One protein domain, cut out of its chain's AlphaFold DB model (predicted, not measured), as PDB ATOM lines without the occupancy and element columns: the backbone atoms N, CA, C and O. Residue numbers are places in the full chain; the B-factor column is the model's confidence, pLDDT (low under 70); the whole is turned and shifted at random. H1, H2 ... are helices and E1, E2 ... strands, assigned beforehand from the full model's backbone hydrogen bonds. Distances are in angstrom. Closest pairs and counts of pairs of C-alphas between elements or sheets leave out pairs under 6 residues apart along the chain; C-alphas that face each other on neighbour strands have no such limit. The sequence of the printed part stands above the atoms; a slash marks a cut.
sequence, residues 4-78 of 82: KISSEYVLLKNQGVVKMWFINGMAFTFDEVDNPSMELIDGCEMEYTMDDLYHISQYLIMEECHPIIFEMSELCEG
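What this domain is: This is residues 4 to 78 of the 82 residues of an uncharacterized protein of Euryarchaeota archaeon (UniProt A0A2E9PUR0). A strongly twisted sheet of three strands has one long helix, H2, packed along it; small H1 sits at one end of the whole, a tail, residues 63 to 78, at the other. The 75 printed residues run E1 E2 E3 H1 H2, class mixed, sheet order E1 E2 E3, antiparallel. The whole is compact, radius of gyration of the C-alphas 12.9 A, spanning 37 by 25 by 19 A.

How they stand to each other: E1, residues 4 to 12, bends by 69 degrees at residue 9. With E2, residues 16 to 23, and E3, residues 26 to 32, it forms a meander, each strand the antiparallel neighbour of the one before. N 8 and O 20, 3.0 A, and N 21 and O 29, 2.8 A, are within hydrogen-bond range. H1, residues 38 to 42, only grazes the sheet; its closest C-alphas with E2 are Ile 41 and Val 17, 6.4 A. H2, residues 50 to 62, is on the sheet, height 8.8 A, over E2 and E3; its closest C-alphas with E3 are Ser 57 and Phe 28, 5.2 A. In H1 and H2 every O i to N i+4 pair is within range.

Where its parts are: E1, 21.8 A, begins at C-alpha 4 (248.247, 343.869, 407.681); E2 is 21.4 A, E3 18.1 A; H2, 18.2 A, ends at C-alpha 62 (260.037, 357.906, 411.822).

The domain as a whole: No cut or long link; no printed residue is under 70 in pLDDT.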
ATOM      1  N   LYS A   4     249.475 344.007 408.457       96.25
ATOM      2  CA  LYS A   4     248.247 343.869 407.681       96.25
ATOM      3  C   LYS A   4     247.943 345.166 406.945       96.25
ATOM      4  O   LYS A   4     247.767 346.198 407.594       96.25
ATOM      5  N   ILE A   5     247.796 345.092 405.627       97.06
ATOM      6  CA  ILE A   5     247.244 346.176 404.820       97.06
ATOM      7  C   ILE A   5     245.739 345.974 404.674       97.06
ATOM      8  O   ILE A   5     245.242 344.871 404.439       97.06
ATOM      9  N   SER A   6     244.993 347.052 404.850       97.12
ATOM     10  CA  SER A   6     243.545 347.077 404.665       97.12
ATOM     11  C   SER A   6     243.118 348.415 404.088       97.12
ATOM     12  O   SER A   6     243.871 349.384 404.151       97.12
ATOM     13  N   SER A   7     241.914 348.468 403.531       96.56
ATOM     14  CA  SER A   7     241.304 349.720 403.102       96.56
ATOM     15  C   SER A   7     239.835 349.766 403.479       96.56
ATOM     16  O   SER A   7     239.187 348.724 403.598       96.56
ATOM     17  N   GLU A   8     239.332 350.979 403.659       96.25
ATOM     18  CA  GLU A   8     237.934 351.259 403.965       96.25
ATOM     19  C   GLU A   8     237.532 352.600 403.349       96.25
ATOM     20  O   GLU A   8     238.367 353.493 403.185       96.25
ATOM     21  N   TYR A   9     236.257 352.739 402.990       97.19
ATOM     22  CA  TYR A   9     235.717 354.026 402.577       97.19
ATOM     23  C   TYR A   9     235.371 354.852 403.811       97.19
ATOM     24  O   TYR A   9     234.627 354.401 404.678       97.19
ATOM     25  N   VAL A  10     235.933 356.053 403.891       97.38
ATOM     26  CA  VAL A  10     235.755 356.965 405.026       97.38
ATOM     27  C   VAL A  10     235.498 358.379 404.523       97.38
ATOM     28  O   VAL A  10     235.801 358.706 403.372       97.38
ATOM     29  N   LEU A  11     234.988 359.240 405.400       97.25
ATOM     30  CA  LEU A  11     234.915 360.672 405.133       97.25
ATOM     31  C   LEU A  11     236.237 361.334 405.520       97.25
ATOM     32  O   LEU A  11     236.670 361.268 406.666       97.25
ATOM     33  N   LEU A  12     236.875 362.010 404.571       97.38
ATOM     34  CA  LEU A  12     238.025 362.868 404.820       97.38
ATOM     35  C   LEU A  12     237.583 364.327 404.727       97.38
ATOM     36  O   LEU A  12     237.080 364.798 403.701       97.38
ATOM     37  N   LYS A  13     237.760 365.063 405.820       96.19
ATOM     38  CA  LYS A  13     237.310 366.447 405.938       96.19
ATOM     39  C   LYS A  13     237.898 367.320 404.826       96.19
ATOM     40  O   LYS A  13     239.106 367.341 404.618       96.19
ATOM     41  N   ASN A  14     237.032 368.091 404.166       93.69
ATOM     42  CA  ASN A  14     237.324 368.935 402.995       93.69
ATOM     43  C   ASN A  14     237.693 368.190 401.694       93.69
ATOM     44  O   ASN A  14     237.870 368.863 400.683       93.69
ATOM     45  N   GLN A  15     237.752 366.853 401.695       94.94
ATOM     46  CA  GLN A  15     237.966 366.033 400.495       94.94
ATOM     47  C   GLN A  15     236.696 365.263 400.087       94.94
ATOM     48  O   GLN A  15     236.413 365.127 398.902       94.94
ATOM     49  N   GLY A  16     235.896 364.803 401.057       95.44
ATOM     50  CA  GLY A  16     234.718 363.962 400.821       95.44
ATOM     51  C   GLY A  16     235.005 362.488 401.105       95.44
ATOM     52  O   GLY A  16     235.834 362.174 401.955       95.44
ATOM     53  N   VAL A  17     234.296 361.580 400.431       97.69
ATOM     54  CA  VAL A  17     234.555 360.139 400.564       97.69
ATOM     55  C   VAL A  17     235.879 359.801 399.890       97.69
ATOM     56  O   VAL A  17     236.118 360.192 398.749       97.69
ATOM     57  N   VAL A  18     236.721 359.047 400.585       97.50
ATOM     58  CA  VAL A  18     237.987 358.527 400.063       97.50
ATOM     59  C   VAL A  18     238.110 357.047 400.386       97.50
ATOM     60  O   VAL A  18     237.516 356.565 401.354       97.50
ATOM     61  N   LYS A  19     238.910 356.319 399.609       97.12
ATOM     62  CA  LYS A  19     239.355 354.979 399.992       97.12
ATOM     63  C   LYS A  19     240.621 355.128 400.827       97.12
ATOM     64  O   LYS A  19     241.703 355.331 400.285       97.12
ATOM     65  N   MET A  20     240.481 355.072 402.145       97.62
ATOM     66  CA  MET A  20     241.603 355.185 403.074       97.62
ATOM     67  C   MET A  20     242.317 353.844 403.203       97.62
ATOM     68  O   MET A  20     241.673 352.799 403.293       97.62
ATOM     69  N   TRP A  21     243.645 353.878 403.245       97.75
ATOM     70  CA  TRP A  21     244.494 352.707 403.407       97.75
ATOM     71  C   TRP A  21     245.175 352.707 404.767       97.75
ATOM     72  O   TRP A  21     245.667 353.732 405.244       97.75
ATOM     73  N   PHE A  22     245.229 351.523 405.369       97.44
ATOM     74  CA  PHE A  22     245.696 351.314 406.730       97.44
ATOM     75  C   PHE A  22     246.766 350.232 406.792       97.44
ATOM     76  O   PHE A  22     246.607 349.174 406.182       97.44
ATOM     77  N   ILE A  23     247.798 350.462 407.600       97.19
ATOM     78  CA  ILE A  23     248.778 349.461 408.022       97.19
ATOM     79  C   ILE A  23     248.547 349.150 409.499       97.19
ATOM     80  O   ILE A  23     248.641 350.029 410.350       97.19
ATOM     81  N   ASN A  24     248.176 347.908 409.822       95.75
ATOM     82  CA  ASN A  24     247.774 347.506 411.177       95.75
ATOM     83  C   ASN A  24     246.735 348.455 411.821       95.75
ATOM     84  O   ASN A  24     246.771 348.709 413.023       95.75
ATOM     85  N   GLY A  25     245.805 348.985 411.020       95.69
ATOM     86  CA  GLY A  25     244.773 349.924 411.475       95.69
ATOM     87  C   GLY A  25     245.212 351.393 411.556       95.69
ATOM     88  O   GLY A  25     244.402 352.235 411.922       95.69
ATOM     89  N   MET A  26     246.454 351.727 411.196       96.81
ATOM     90  CA  MET A  26     246.942 353.108 411.116       96.81
ATOM     91  C   MET A  26     246.842 353.639 409.685       96.81
ATOM     92  O   MET A  26     247.428 353.049 408.778       96.81
ATOM     93  N   ALA A  27     246.114 354.739 409.484       97.38
ATOM     94  CA  ALA A  27     245.935 355.360 408.172       97.38
ATOM     95  C   ALA A  27     247.264 355.914 407.630       97.38
ATOM     96  O   ALA A  27     247.949 356.647 408.339       97.38
ATOM     97  N   PHE A  28     247.630 355.588 406.388       96.56
ATOM     98  CA  PHE A  28     248.905 356.034 405.800       96.56
ATOM     99  C   PHE A  28     248.780 356.694 404.424       96.56
ATOM    100  O   PHE A  28     249.676 357.431 404.024       96.56
ATOM    101  N   THR A  29     247.696 356.450 403.687       97.12
ATOM    102  CA  THR A  29     247.389 357.141 402.426       97.12
ATOM    103  C   THR A  29     245.911 356.963 402.075       97.12
ATOM    104  O   THR A  29     245.211 356.183 402.723       97.12
ATOM    105  N   PHE A  30     245.433 357.650 401.043       97.38
ATOM    106  CA  PHE A  30     244.092 357.465 400.496       97.38
ATOM    107  C   PHE A  30     244.078 357.618 398.973       97.38
ATOM    108  O   PHE A  30     244.912 358.330 398.418       97.38
ATOM    109  N   ASP A  31     243.085 357.001 398.334       96.94
ATOM    110  CA  ASP A  31     242.697 357.304 396.956       96.94
ATOM    111  C   ASP A  31     241.435 358.171 396.951       96.94
ATOM    112  O   ASP A  31     240.496 357.943 397.725       96.94
ATOM    113  N   GLU A  32     241.397 359.157 396.059       95.75
ATOM    114  CA  GLU A  32     240.195 359.956 395.826       95.75
ATOM    115  C   GLU A  32     239.085 359.095 395.207       95.75
ATOM    116  O   GLU A  32     239.335 358.235 394.359       95.75
ATOM    117  N   VAL A  33     237.842 359.327 395.635       96.62
ATOM    118  CA  VAL A  33     236.664 358.678 395.052       96.62
ATOM    119  C   VAL A  33     235.853 359.728 394.310       96.62
ATOM    120  O   VAL A  33     235.187 360.566 394.916       96.62
ATOM    121  N   ASP A  34     235.887 359.659 392.982       95.00
ATOM    122  CA  ASP A  34     235.101 360.542 392.128       95.00
ATOM    123  C   ASP A  34     233.617 360.166 392.157       95.00
ATOM    124  O   ASP A  34     233.243 359.021 391.901       95.00
ATOM    125  N   ASN A  35     232.755 361.162 392.384       94.69
ATOM    126  CA  ASN A  35     231.293 361.023 392.359       94.69
ATOM    127  C   ASN A  35     230.768 359.825 393.189       94.69
ATOM    128  O   ASN A  35     230.096 358.947 392.632       94.69
ATOM    129  N   PRO A  36     231.048 359.767 394.506       95.44
ATOM    130  CA  PRO A  36     230.590 358.669 395.352       95.44
ATOM    131  C   PRO A  36     229.057 358.583 395.354       95.44
ATOM    132  O   PRO A  36     228.357 359.599 395.316       95.44
ATOM    133  N   SER A  37     228.518 357.361 395.399       96.06
ATOM    134  CA  SER A  37     227.073 357.165 395.539       96.06
ATOM    135  C   SER A  37     226.598 357.646 396.914       96.06
ATOM    136  O   SER A  37     227.346 357.592 397.888       96.06
ATOM    137  N   MET A  38     225.333 358.068 397.019       93.94
ATOM    138  CA  MET A  38     224.753 358.459 398.315       93.94
ATOM    139  C   MET A  38     224.825 357.319 399.340       93.94
ATOM    140  O   MET A  38     225.152 357.565 400.488       93.94
ATOM    141  N   GLU A  39     224.619 356.070 398.909       95.62
ATOM    142  CA  GLU A  39     224.757 354.888 399.773       95.62
ATOM    143  C   GLU A  39     226.176 354.743 400.343       95.62
ATOM    144  O   GLU A  39     226.336 354.395 401.509       95.62
ATOM    145  N   LEU A  40     227.208 355.045 399.547       94.38
ATOM    146  CA  LEU A  40     228.591 355.002 400.012       94.38
ATOM    147  C   LEU A  40     228.889 356.130 401.004       94.38
ATOM    148  O   LEU A  40     229.555 355.895 402.007       94.38
ATOM    149  N   ILE A  41     228.383 357.337 400.731       94.06
ATOM    150  CA  ILE A  41     228.508 358.488 401.636       94.06
ATOM    151  C   ILE A  41     227.841 358.170 402.979       94.06
ATOM    152  O   ILE A  41     228.463 358.347 404.023       94.06
ATOM    153  N   ASP A  42     226.609 357.660 402.949       93.69
ATOM    154  CA  ASP A  42     225.821 357.333 404.141       93.69
ATOM    155  C   ASP A  42     226.408 356.145 404.927       93.69
ATOM    156  O   ASP A  42     226.190 356.033 406.132       93.69
ATOM    157  N   GLY A  43     227.154 355.261 404.256       93.56
ATOM    158  CA  GLY A  43     227.830 354.113 404.864       93.56
ATOM    159  C   GLY A  43     229.180 354.428 405.518       93.56
ATOM    160  O   GLY A  43     229.744 353.554 406.173       93.56
ATOM    161  N   CYS A  44     229.721 355.637 405.351       94.31
ATOM    162  CA  CYS A  44     230.982 356.026 405.979       94.31
ATOM    163  C   CYS A  44     230.759 356.390 407.457       94.31
ATOM    164  O   CYS A  44     230.241 357.459 407.768       94.31
ATOM    165  N   GLU A  45     231.191 355.524 408.378       87.94
ATOM    166  CA  GLU A  45     231.044 355.757 409.826       87.94
ATOM    167  C   GLU A  45     232.200 356.563 410.440       87.94
ATOM    168  O   GLU A  45     232.041 357.189 411.491       87.94
ATOM    169  N   MET A  46     233.371 356.546 409.798       86.56
ATOM    170  CA  MET A  46     234.580 357.211 410.285       86.56
ATOM    171  C   MET A  46     234.855 358.514 409.532       86.56
ATOM    172  O   MET A  46     234.778 358.566 408.303       86.56
ATOM    173  N   GLU A  47     235.248 359.542 410.285       94.44
ATOM    174  CA  GLU A  47     235.714 360.826 409.762       94.44
ATOM    175  C   GLU A  47     237.182 361.046 410.146       94.44
ATOM    176  O   GLU A  47     237.553 360.917 411.313       94.44
ATOM    177  N   TYR A  48     238.008 361.395 409.162       97.00
ATOM    178  CA  TYR A  48     239.412 361.760 409.330       97.00
ATOM    179  C   TYR A  48     239.636 363.213 408.925       97.00
ATOM    180  O   TYR A  48     238.941 363.765 408.066       97.00
ATOM    181  N   THR A  49     240.666 363.831 409.488       98.06
ATOM    182  CA  THR A  49     241.234 365.074 408.968       98.06
ATOM    183  C   THR A  49     242.582 364.826 408.297       98.06
ATOM    184  O   THR A  49     243.245 363.817 408.536       98.06
ATOM    185  N   MET A  50     243.018 365.781 407.472       97.62
ATOM    186  CA  MET A  50     244.374 365.748 406.922       97.62
ATOM    187  C   MET A  50     245.439 365.763 408.027       97.62
ATOM    188  O   MET A  50     246.454 365.091 407.886       97.62
ATOM    189  N   ASP A  51     245.204 366.469 409.140       98.19
ATOM    190  CA  ASP A  51     246.148 366.532 410.263       98.19
ATOM    191  C   ASP A  51     246.322 365.173 410.959       98.19
ATOM    192  O   ASP A  51     247.443 364.840 411.354       98.19
ATOM    193  N   ASP A  52     245.249 364.375 411.061       97.31
ATOM    194  CA  ASP A  52     245.309 363.003 411.585       97.31
ATOM    195  C   ASP A  52     246.195 362.130 410.692       97.31
ATOM    196  O   ASP A  52     247.122 361.471 411.169       97.31
ATOM    197  N   LEU A  53     245.952 362.178 409.377       97.31
ATOM    198  CA  LEU A  53     246.732 361.430 408.398       97.31
ATOM    199  C   LEU A  53     248.202 361.866 408.400       97.31
ATOM    200  O   LEU A  53     249.089 361.017 408.381       97.31
ATOM    201  N   TYR A  54     248.478 363.172 408.474       97.25
ATOM    202  CA  TYR A  54     249.843 363.690 408.540       97.25
ATOM    203  C   TYR A  54     250.578 363.228 409.798       97.25
ATOM    204  O   TYR A  54     251.732 362.813 409.691       97.25
ATOM    205  N   HIS A  55     249.940 363.254 410.971       98.25
ATOM    206  CA  HIS A  55     250.569 362.779 412.207       98.25
ATOM    207  C   HIS A  55     250.899 361.289 412.149       98.25
ATOM    208  O   HIS A  55     252.010 360.892 412.505       98.25
ATOM    209  N   ILE A  56     249.960 360.465 411.682       98.12
ATOM    210  CA  ILE A  56     250.173 359.019 411.577       98.12
ATOM    211  C   ILE A  56     251.241 358.719 410.521       98.12
ATOM    212  O   ILE A  56     252.155 357.940 410.780       98.12
ATOM    213  N   SER A  57     251.184 359.384 409.365       97.25
ATOM    214  CA  SER A  57     252.190 359.252 408.310       97.25
ATOM    215  C   SER A  57     253.588 359.627 408.817       97.25
ATOM    216  O   SER A  57     254.532 358.865 408.622       97.25
ATOM    217  N   GLN A  58     253.732 360.731 409.558       98.12
ATOM    218  CA  GLN A  58     255.008 361.120 410.167       98.12
ATOM    219  C   GLN A  58     255.523 360.079 411.162       98.12
ATOM    220  O   GLN A  58     256.701 359.729 411.108       98.12
ATOM    221  N   TYR A  59     254.656 359.557 412.032       98.12
ATOM    222  CA  TYR A  59     255.016 358.483 412.955       98.12
ATOM    223  C   TYR A  59     255.517 357.240 412.205       98.12
ATOM    224  O   TYR A  59     256.601 356.740 412.493       98.12
ATOM    225  N   LEU A  60     254.787 356.790 411.182       97.94
ATOM    226  CA  LEU A  60     255.192 355.652 410.357       97.94
ATOM    227  C   LEU A  60     256.521 355.906 409.640       97.94
ATOM    228  O   LEU A  60     257.319 354.985 409.505       97.94
ATOM    229  N   ILE A  61     256.775 357.137 409.192       98.19
ATOM    230  CA  ILE A  61     258.044 357.493 408.552       98.19
ATOM    231  C   ILE A  61     259.204 357.428 409.548       98.19
ATOM    232  O   ILE A  61     260.260 356.902 409.208       98.19
ATOM    233  N   MET A  62     259.016 357.938 410.768       98.06
ATOM    234  CA  MET A  62     260.037 357.906 411.822       98.06
ATOM    235  C   MET A  62     260.429 356.481 412.221       98.06
ATOM    236  O   MET A  62     261.593 356.238 412.522       98.06
ATOM    237  N   GLU A  63     259.474 355.554 412.187       96.56
ATOM    238  CA  GLU A  63     259.690 354.132 412.476       96.56
ATOM    239  C   GLU A  63     260.123 353.317 411.239       96.56
ATOM    240  O   GLU A  63     260.176 352.091 411.305       96.56
ATOM    241  N   GLU A  64     260.385 353.963 410.094       95.88
ATOM    242  CA  GLU A  64     260.696 353.312 408.805       95.88
ATOM    243  C   GLU A  64     259.623 352.287 408.360       95.88
ATOM    244  O   GLU A  64     259.895 351.313 407.662       95.88
ATOM    245  N   CYS A  65     258.371 352.521 408.762       95.69
ATOM    246  CA  CYS A  65     257.218 351.636 408.574       95.69
ATOM    247  C   CYS A  65     256.109 352.252 407.699       95.69
ATOM    248  O   CYS A  65     254.952 351.840 407.786       95.69
ATOM    249  N   HIS A  66     256.419 353.249 406.866       96.81
ATOM    250  CA  HIS A  66     255.449 353.853 405.947       96.81
ATOM    251  C   HIS A  66     255.417 353.128 404.583       96.81
ATOM    252  O   HIS A  66     256.368 353.292 403.811       96.81
ATOM    253  N   PRO A  67     254.321 352.431 404.202       95.00
ATOM    254  CA  PRO A  67     254.309 351.523 403.039       95.00
ATOM    255  C   PRO A  67     254.577 352.163 401.673       95.00
ATOM    256  O   PRO A  67     254.997 351.482 400.751       95.00
ATOM    257  N   ILE A  68     254.318 353.465 401.533       94.44
ATOM    258  CA  ILE A  68     254.578 354.216 400.290       94.44
ATOM    259  C   ILE A  68     256.017 354.735 400.204       94.44
ATOM    260  O   ILE A  68     256.543 354.948 399.117       94.44
ATOM    261  N   ILE A  69     256.650 354.988 401.351       95.50
ATOM    262  CA  ILE A  69     257.956 355.659 401.408       95.50
ATOM    263  C   ILE A  69     259.089 354.631 401.476       95.50
ATOM    264  O   ILE A  69     260.174 354.885 400.955       95.50
ATOM    265  N   PHE A  70     258.833 353.472 402.082       94.94
ATOM    266  CA  PHE A  70     259.805 352.398 402.262       94.94
ATOM    267  C   PHE A  70     259.364 351.126 401.541       94.94
ATOM    268  O   PHE A  70     258.175 350.863 401.378       94.94
ATOM    269  N   GLU A  71     260.336 350.312 401.134       92.00
ATOM    270  CA  GLU A  71     260.075 348.991 400.568       92.00
ATOM    271  C   GLU A  71     259.606 348.062 401.696       92.00
ATOM    272  O   GLU A  71     260.389 347.609 402.525       92.00
ATOM    273  N   MET A  72     258.291 347.863 401.778       89.75
ATOM    274  CA  MET A  72     257.648 347.046 402.813       89.75
ATOM    275  C   MET A  72     256.893 345.853 402.227       89.75
ATOM    276  O   MET A  72     256.149 345.186 402.944       89.75
ATOM    277  N   SER A  73     257.040 345.588 400.927       86.12
ATOM    278  CA  SER A  73     256.179 344.644 400.212       86.12
ATOM    279  C   SER A  73     256.280 343.224 400.776       86.12
ATOM    280  O   SER A  73     255.261 342.568 400.972       86.12
ATOM    281  N   GLU A  74     257.485 342.790 401.152       91.12
ATOM    282  CA  GLU A  74     257.729 341.476 401.765       91.12
ATOM    283  C   GLU A  74     257.328 341.398 403.250       91.12
ATOM    284  O   GLU A  74     257.206 340.309 403.815       91.12
ATOM    285  N   LEU A  75     257.123 342.548 403.899       92.50
ATOM    286  CA  LEU A  75     256.752 342.660 405.312       92.50
ATOM    287  C   LEU A  75     255.245 342.842 405.513       92.50
ATOM    288  O   LEU A  75     254.774 342.786 406.651       92.50
ATOM    289  N   CYS A  76     254.500 343.043 404.431       93.25
ATOM    290  CA  CYS A  76     253.076 343.324 404.444       93.25
ATOM    291  C   CYS A  76     252.254 342.133 403.932       93.25
ATOM    292  O   CYS A  76     252.629 341.432 402.997       93.25
ATOM    293  N   GLU A  77     251.091 341.922 404.538       94.50
ATOM    294  CA  GLU A  77     250.042 341.040 404.038       94.50
ATOM    295  C   GLU A  77     248.913 341.903 403.465       94.50
ATOM    296  O   GLU A  77     248.258 342.647 404.198       94.50
ATOM    297  N   GLY A  78     248.693 341.803 402.153       87.94
ATOM    298  CA  GLY A  78     247.702 342.585 401.413       87.94
ATOM    299  C   GLY A  78     248.323 343.367 400.255       87.94
ATOM    300  O   GLY A  78     249.535 343.362 400.056       87.94
TER     301      GLY A  78